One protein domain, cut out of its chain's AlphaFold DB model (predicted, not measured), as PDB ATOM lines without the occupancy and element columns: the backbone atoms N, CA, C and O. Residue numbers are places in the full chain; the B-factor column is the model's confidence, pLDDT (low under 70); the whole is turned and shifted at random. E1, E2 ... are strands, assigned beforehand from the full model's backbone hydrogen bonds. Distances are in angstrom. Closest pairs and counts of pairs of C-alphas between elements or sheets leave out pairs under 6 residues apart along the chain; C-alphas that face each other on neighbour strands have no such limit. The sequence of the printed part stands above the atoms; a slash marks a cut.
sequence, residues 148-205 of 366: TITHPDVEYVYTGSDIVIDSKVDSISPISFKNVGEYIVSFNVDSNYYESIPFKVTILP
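What this domain is: This is residues 148 to 205 of the 366 residues of an uncharacterized protein of Holdemanella porci (UniProt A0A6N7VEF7). Two small sheets lie partly face to face as a loose strand sandwich: a meander of E1, E2 and E3, each strand the antiparallel neighbour of the one before, and the antiparallel pair E4 and E6. E5 lies toward one end, beside the first two printed residues, and runs on into E6. The printed part has 58 residues with six named strands, E1 to E6 in chain order, and no named helix; the class is all strand, though 26 residues are in named strands, under half. It is compact, with a radius of gyration of the C-alphas of 11.5 A, yet elongated, spanning 37 by 19 by 17 A.

How they stand to each other: Start at residues 148 to 149, which pair in parallel with residues 195 to 196 of E5, residues 194 to 196. Next comes E1, residues 154 to 158, an edge strand; it forms a hairpin with E2, residues 163 to 167, where N 157 and O 164 are 2.8 A apart. E2, the inner strand, forms a hairpin with E3, residues 175 to 177; look for N 165 and O 175, 2.8 A apart. E4, residues 181 to 185, is antiparallel to E6, residues 199 to 203, with N 183 and O 201 at 2.8 A. E2 and E6 are only just apart, their closest C-alphas 8.3 A from each other. E5 pairs with no named strand; it runs on into E6 at 52 degrees.

Where its parts are: Find C-alpha 154 at (200.614, 111.594, 202.913), where E1 begins its 13.4 A. E2 spans 13.2 A, E3 6.9 A, E4 12.0 A and E5 6.5 A. E6 spans 13.2 A and ends at C-alpha 203, (215.041, 111.105, 206.915).

The domain as a whole: The C-alphas farthest apart, those of Asn 192 and Pro 205, are 37.7 A apart. The printed part has no cut and no long link. Mean pLDDT of the printed part is 75.4; look for values under 70 at residues 149 to 155, 157 to 161, 168 to 171 and 190 to 194.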
ATOM      1  N   THR A 148     192.375 120.958 203.387       71.12
ATOM      2  CA  THR A 148     193.701 121.099 203.984       71.12
ATOM      3  C   THR A 148     194.450 119.779 203.873       71.12
ATOM      4  O   THR A 148     193.961 118.752 204.330       71.12
ATOM      5  N   ILE A 149     195.647 119.812 203.296       68.25
ATOM      6  CA  ILE A 149     196.525 118.642 203.219       68.25
ATOM      7  C   ILE A 149     197.470 118.687 204.403       68.25
ATOM      8  O   ILE A 149     198.233 119.645 204.574       68.25
ATOM      9  N   THR A 150     197.416 117.635 205.210       67.38
ATOM     10  CA  THR A 150     198.213 117.500 206.424       67.38
ATOM     11  C   THR A 150     199.024 116.204 206.412       67.38
ATOM     12  O   THR A 150     198.849 115.341 205.558       67.38
ATOM     13  N   HIS A 151     199.953 116.053 207.358       59.28
ATOM     14  CA  HIS A 151     200.821 114.870 207.461       59.28
ATOM     15  C   HIS A 151     200.087 113.494 207.464       59.28
ATOM     16  O   HIS A 151     200.637 112.534 206.937       59.28
ATOM     17  N   PRO A 152     198.874 113.324 208.031       62.34
ATOM     18  CA  PRO A 152     198.100 112.074 207.921       62.34
ATOM     19  C   PRO A 152     197.638 111.703 206.498       62.34
ATOM     20  O   PRO A 152     197.288 110.547 206.240       62.34
ATOM     21  N   ASP A 153     197.629 112.673 205.583       59.75
ATOM     22  CA  ASP A 153     197.122 112.527 204.213       59.75
ATOM     23  C   ASP A 153     198.225 112.158 203.213       59.75
ATOM     24  O   ASP A 153     197.977 112.079 202.006       59.75
ATOM     25  N   VAL A 154     199.443 111.934 203.716       65.00
ATOM     26  CA  VAL A 154     200.614 111.594 202.913       65.00
ATOM     27  C   VAL A 154     201.170 110.230 203.282       65.00
ATOM     28  O   VAL A 154     201.190 109.829 204.446       65.00
ATOM     29  N   GLU A 155     201.659 109.526 202.273       69.38
ATOM     30  CA  GLU A 155     202.367 108.261 202.428       69.38
ATOM     31  C   GLU A 155     203.803 108.438 201.946       69.38
ATOM     32  O   GLU A 155     204.075 109.216 201.034       69.38
ATOM     33  N   TYR A 156     204.749 107.744 202.577       71.50
ATOM     34  CA  TYR A 156     206.124 107.723 202.094       71.50
ATOM     35  C   TYR A 156     206.437 106.356 201.498       71.50
ATOM     36  O   TYR A 156     206.178 105.312 202.096       71.50
ATOM     37  N   VAL A 157     207.032 106.371 200.312       69.94
ATOM     38  CA  VAL A 157     207.423 105.178 199.570       69.94
ATOM     39  C   VAL A 157     208.929 105.213 199.365       69.94
ATOM     40  O   VAL A 157     209.496 106.204 198.905       69.94
ATOM     41  N   TYR A 158     209.595 104.113 199.705       65.50
ATOM     42  CA  TYR A 158     211.008 103.930 199.395       65.50
ATOM     43  C   TYR A 158     211.145 103.230 198.043       65.50
ATOM     44  O   TYR A 158     210.801 102.057 197.912       65.50
ATOM     45  N   THR A 159     211.675 103.934 197.043       66.00
ATOM     46  CA  THR A 159     211.829 103.415 195.671       66.00
ATOM     47  C   THR A 159     213.184 102.739 195.434       66.00
ATOM     48  O   THR A 159     213.512 102.356 194.314       66.00
ATOM     49  N   GLY A 160     213.994 102.575 196.484       60.34
ATOM     50  CA  GLY A 160     215.346 102.014 196.416       60.34
ATOM     51  C   GLY A 160     216.437 103.084 196.388       60.34
ATOM     52  O   GLY A 160     217.387 102.993 197.167       60.34
ATOM     53  N   SER A 161     216.300 104.122 195.557       66.38
ATOM     54  CA  SER A 161     217.243 105.253 195.530       66.38
ATOM     55  C   SER A 161     216.731 106.483 196.279       66.38
ATOM     56  O   SER A 161     217.529 107.195 196.889       66.38
ATOM     57  N   ASP A 162     215.413 106.702 196.270       76.12
ATOM     58  CA  ASP A 162     214.785 107.923 196.762       76.12
ATOM     59  C   ASP A 162     213.687 107.573 197.787       76.12
ATOM     60  O   ASP A 162     213.084 106.495 197.754       76.12
ATOM     61  N   ILE A 163     213.431 108.493 198.715       78.81
ATOM     62  CA  ILE A 163     212.209 108.504 199.523       78.81
ATOM     63  C   ILE A 163     211.252 109.474 198.852       78.81
ATOM     64  O   ILE A 163     211.570 110.651 198.695       78.81
ATOM     65  N   VAL A 164     210.095 108.971 198.448       83.62
ATOM     66  CA  VAL A 164     209.046 109.750 197.800       83.62
ATOM     67  C   VAL A 164     207.925 109.954 198.804       83.62
ATOM     68  O   VAL A 164     207.449 108.985 199.384       83.62
ATOM     69  N   ILE A 165     207.537 111.202 199.033       81.69
ATOM     70  CA  ILE A 165     206.342 111.555 199.794       81.69
ATOM     71  C   ILE A 165     205.238 111.807 198.782       81.69
ATOM     72  O   ILE A 165     205.337 112.738 197.980       81.69
ATOM     73  N   ASP A 166     204.221 110.965 198.830       79.75
ATOM     74  CA  ASP A 166     203.074 111.018 197.945       79.75
ATOM     75  C   ASP A 166     201.841 111.515 198.697       79.75
ATOM     76  O   ASP A 166     201.688 111.279 199.900       79.75
ATOM     77  N   SER A 167     200.973 112.229 197.992       74.75
ATOM     78  CA  SER A 167     199.684 112.649 198.527       74.75
ATOM     79  C   SER A 167     198.619 111.658 198.084       74.75
ATOM     80  O   SER A 167     198.642 111.183 196.958       74.75
ATOM     81  N   LYS A 168     197.617 111.401 198.928       69.38
ATOM     82  CA  LYS A 168     196.433 110.615 198.528       69.38
ATOM     83  C   LYS A 168     195.564 111.301 197.461       69.38
ATOM     84  O   LYS A 168     194.549 110.744 197.053       69.38
ATOM     85  N   VAL A 169     195.908 112.526 197.066       68.25
ATOM     86  CA  VAL A 169     195.220 113.297 196.033       68.25
ATOM     87  C   VAL A 169     196.037 113.227 194.741       68.25
ATOM     88  O   VAL A 169     197.069 113.884 194.632       68.25
ATOM     89  N   ASP A 170     195.538 112.491 193.746       66.44
ATOM     90  CA  ASP A 170     196.245 112.190 192.486       66.44
ATOM     91  C   ASP A 170     196.684 113.425 191.675       66.44
ATOM     92  O   ASP A 170     197.597 113.353 190.854       66.44
ATOM     93  N   SER A 171     196.038 114.578 191.875       68.56
ATOM     94  CA  SER A 171     196.388 115.829 191.188       68.56
ATOM     95  C   SER A 171     197.635 116.516 191.758       68.56
ATOM     96  O   SER A 171     198.112 117.500 191.186       68.56
ATOM     97  N   ILE A 172     198.175 116.021 192.873       76.75
ATOM     98  CA  ILE A 172     199.304 116.616 193.579       76.75
ATOM     99  C   ILE A 172     200.568 115.836 193.261       76.75
ATOM    100  O   ILE A 172     200.660 114.635 193.483       76.75
ATOM    101  N   SER A 173     201.580 116.539 192.758       79.81
ATOM    102  CA  SER A 173     202.852 115.901 192.428       79.81
ATOM    103  C   SER A 173     203.601 115.450 193.690       79.81
ATOM    104  O   SER A 173     203.712 116.231 194.644       79.81
ATOM    105  N   PRO A 174     204.185 114.241 193.679       83.94
ATOM    106  CA  PRO A 174     204.956 113.738 194.801       83.94
ATOM    107  C   PRO A 174     206.279 114.493 194.966       83.94
ATOM    108  O   PRO A 174     206.832 115.064 194.021       83.94
ATOM    109  N   ILE A 175     206.825 114.451 196.179       85.19
ATOM    110  CA  ILE A 175     208.076 115.124 196.544       85.19
ATOM    111  C   ILE A 175     209.137 114.068 196.837       85.19
ATOM    112  O   ILE A 175     208.949 113.216 197.701       85.19
ATOM    113  N   SER A 176     210.271 114.122 196.138       86.69
ATOM    114  CA  SER A 176     211.349 113.140 196.282       86.69
ATOM    115  C   SER A 176     212.558 113.684 197.042       86.69
ATOM    116  O   SER A 176     213.015 114.811 196.841       86.69
ATOM    117  N   PHE A 177     213.122 112.838 197.900       83.25
ATOM    118  CA  PHE A 177     214.312 113.114 198.693       83.25
ATOM    119  C   PHE A 177     215.357 112.024 198.485       83.25
ATOM    120  O   PHE A 177     215.070 110.833 198.582       83.25
ATOM    121  N   LYS A 178     216.602 112.442 198.249       76.31
ATOM    122  CA  LYS A 178     217.738 111.529 198.017       76.31
ATOM    123  C   LYS A 178     218.680 111.397 199.203       76.31
ATOM    124  O   LYS A 178     219.546 110.530 199.217       76.31
ATOM    125  N   ASN A 179     218.597 112.323 200.150       79.94
ATOM    126  CA  ASN A 179     219.566 112.435 201.224       79.94
ATOM    127  C   ASN A 179     218.891 112.400 202.583       79.94
ATOM    128  O   ASN A 179     217.740 112.798 202.730       79.94
ATOM    129  N   VAL A 180     219.650 111.954 203.577       83.12
ATOM    130  CA  VAL A 180     219.265 112.110 204.974       83.12
ATOM    131  C   VAL A 180     219.281 113.574 205.367       83.12
ATOM    132  O   VAL A 180     220.094 114.366 204.872       83.12
ATOM    133  N   GLY A 181     218.408 113.914 206.302       84.25
ATOM    134  CA  GLY A 181     218.278 115.272 206.790       84.25
ATOM    135  C   GLY A 181     216.897 115.551 207.347       84.25
ATOM    136  O   GLY A 181     216.009 114.697 207.349       84.25
ATOM    137  N   GLU A 182     216.745 116.777 207.822       87.50
ATOM    138  CA  GLU A 182     215.460 117.328 208.219       87.50
ATOM    139  C   GLU A 182     214.956 118.259 207.117       87.50
ATOM    140  O   GLU A 182     215.704 119.095 206.608       87.50
ATOM    141  N   TYR A 183     213.685 118.112 206.768       82.56
ATOM    142  CA  TYR A 183     213.031 118.834 205.690       82.56
ATOM    143  C   TYR A 183     211.739 119.458 206.203       82.56
ATOM    144  O   TYR A 183     211.018 118.852 206.995       82.56
ATOM    145  N   ILE A 184     211.445 120.669 205.738       85.50
ATOM    146  CA  ILE A 184     210.112 121.260 205.846       85.50
ATOM    147  C   ILE A 184     209.465 121.064 204.482       85.50
ATOM    148  O   ILE A 184     209.988 121.539 203.476       85.50
ATOM    149  N   VAL A 185     208.375 120.310 204.459       82.94
ATOM    150  CA  VAL A 185     207.721 119.850 203.237       82.94
ATOM    151  C   VAL A 185     206.352 120.499 203.136       82.94
ATOM    152  O   VAL A 185     205.592 120.497 204.098       82.94
ATOM    153  N   SER A 186     206.046 121.040 201.963       84.31
ATOM    154  CA  SER A 186     204.725 121.537 201.583       84.31
ATOM    155  C   SER A 186     204.498 121.228 200.110       84.31
ATOM    156  O   SER A 186     205.430 121.345 199.309       84.31
ATOM    157  N   PHE A 187     203.276 120.867 199.742       81.62
ATOM    158  CA  PHE A 187     202.926 120.602 198.354       81.62
ATOM    159  C   PHE A 187     202.633 121.899 197.613       81.62
ATOM    160  O   PHE A 187     202.018 122.820 198.151       81.62
ATOM    161  N   ASN A 188     203.055 121.946 196.353       78.81
ATOM    162  CA  ASN A 188     202.577 122.961 195.433       78.81
ATOM    163  C   ASN A 188     201.186 122.539 194.953       78.81
ATOM    164  O   ASN A 188     201.051 121.529 194.265       78.81
ATOM    165  N   VAL A 189     200.166 123.279 195.374       75.06
ATOM    166  CA  VAL A 189     198.762 122.949 195.134       75.06
ATOM    167  C   VAL A 189     198.035 124.148 194.552       75.06
ATOM    168  O   VAL A 189     198.418 125.293 194.797       75.06
ATOM    169  N   ASP A 190     196.959 123.900 193.808       68.00
ATOM    170  CA  ASP A 190     196.076 124.981 193.384       68.00
ATOM    171  C   ASP A 190     195.397 125.596 194.617       68.00
ATOM    172  O   ASP A 190     194.501 125.010 195.230       68.00
ATOM    173  N   SER A 191     195.829 126.809 194.967       64.75
ATOM    174  CA  SER A 191     195.377 127.544 196.149       64.75
ATOM    175  C   SER A 191     193.894 127.917 196.126       64.75
ATOM    176  O   SER A 191     193.377 128.384 197.145       64.75
ATOM    177  N   ASN A 192     193.224 127.771 194.976       61.72
ATOM    178  CA  ASN A 192     191.777 127.942 194.865       61.72
ATOM    179  C   ASN A 192     191.019 126.782 195.529       61.72
ATOM    180  O   ASN A 192     189.910 126.993 196.005       61.72
ATOM    181  N   TYR A 193     191.616 125.587 195.592       61.09
ATOM    182  CA  TYR A 193     190.947 124.360 196.044       61.09
ATOM    183  C   TYR A 193     191.593 123.734 197.287       61.09
ATOM    184  O   TYR A 193     190.902 123.129 198.109       61.09
ATOM    185  N   TYR A 194     192.905 123.906 197.452       68.44
ATOM    186  CA  TYR A 194     193.675 123.257 198.507       68.44
ATOM    187  C   TYR A 194     194.487 124.257 199.319       68.44
ATOM    188  O   TYR A 194     194.902 125.315 198.841       68.44
ATOM    189  N   GLU A 195     194.755 123.877 200.559       78.56
ATOM    190  CA  GLU A 195     195.730 124.538 201.414       78.56
ATOM    191  C   GLU A 195     196.749 123.499 201.875       78.56
ATOM    192  O   GLU A 195     196.382 122.478 202.458       78.56
ATOM    193  N   SER A 196     198.033 123.731 201.594       79.00
ATOM    194  CA  SER A 196     199.106 122.859 202.073       79.00
ATOM    195  C   SER A 196     199.757 123.481 203.300       79.00
ATOM    196  O   SER A 196     200.398 124.528 203.207       79.00
ATOM    197  N   ILE A 197     199.605 122.824 204.451       77.31
ATOM    198  CA  ILE A 197     200.286 123.226 205.680       77.31
ATOM    199  C   ILE A 197     201.673 122.574 205.689       77.31
ATOM    200  O   ILE A 197     201.755 121.345 205.624       77.31
ATOM    201  N   PRO A 198     202.769 123.350 205.796       82.12
ATOM    202  CA  PRO A 198     204.102 122.778 205.864       82.12
ATOM    203  C   PRO A 198     204.281 121.880 207.093       82.12
ATOM    204  O   PRO A 198     203.899 122.250 208.205       82.12
ATOM    205  N   PHE A 199     204.922 120.727 206.919       80.38
ATOM    206  CA  PHE A 199     205.220 119.794 208.005       80.38
ATOM    207  C   PHE A 199     206.679 119.335 207.980       80.38
ATOM    208  O   PHE A 199     207.354 119.365 206.951       80.38
ATOM    209  N   LYS A 200     207.188 118.934 209.149       84.25
ATOM    210  CA  LYS A 200     208.571 118.478 209.305       84.25
ATOM    211  C   LYS A 200     208.681 116.993 208.969       84.25
ATOM    212  O   LYS A 200     207.927 116.182 209.496       84.25
ATOM    213  N   VAL A 201     209.673 116.646 208.157       83.69
ATOM    214  CA  VAL A 201     210.040 115.269 207.820       83.69
ATOM    215  C   VAL A 201     211.508 115.054 208.154       83.69
ATOM    216  O   VAL A 201     212.359 115.857 207.775       83.69
ATOM    217  N   THR A 202     211.815 113.957 208.841       84.06
ATOM    218  CA  THR A 202     213.192 113.576 209.166       84.06
ATOM    219  C   THR A 202     213.528 112.256 208.486       84.06
ATOM    220  O   THR A 202     212.928 111.225 208.782       84.06
ATOM    221  N   ILE A 203     214.515 112.287 207.595       82.69
ATOM    222  CA  ILE A 203     215.041 111.105 206.915       82.69
ATOM    223  C   ILE A 203     216.285 110.631 207.660       82.69
ATOM    224  O   ILE A 203     217.293 111.339 207.723       82.69
ATOM    225  N   LEU A 204     216.206 109.421 208.214       83.44
ATOM    226  CA  LEU A 204     217.290 108.794 208.964       83.44
ATOM    227  C   LEU A 204     218.215 107.979 208.046       83.44
ATOM    228  O   LEU A 204     217.746 107.401 207.062       83.44
ATOM    229  N   PRO A 205     219.522 107.900 208.359       83.94
ATOM    230  CA  PRO A 205     220.446 107.057 207.614       83.94
ATOM    231  C   PRO A 205     220.091 105.582 207.746       83.94
ATOM    232  O   PRO A 205     219.687 105.107 208.807       83.94
TER     233      PRO A 205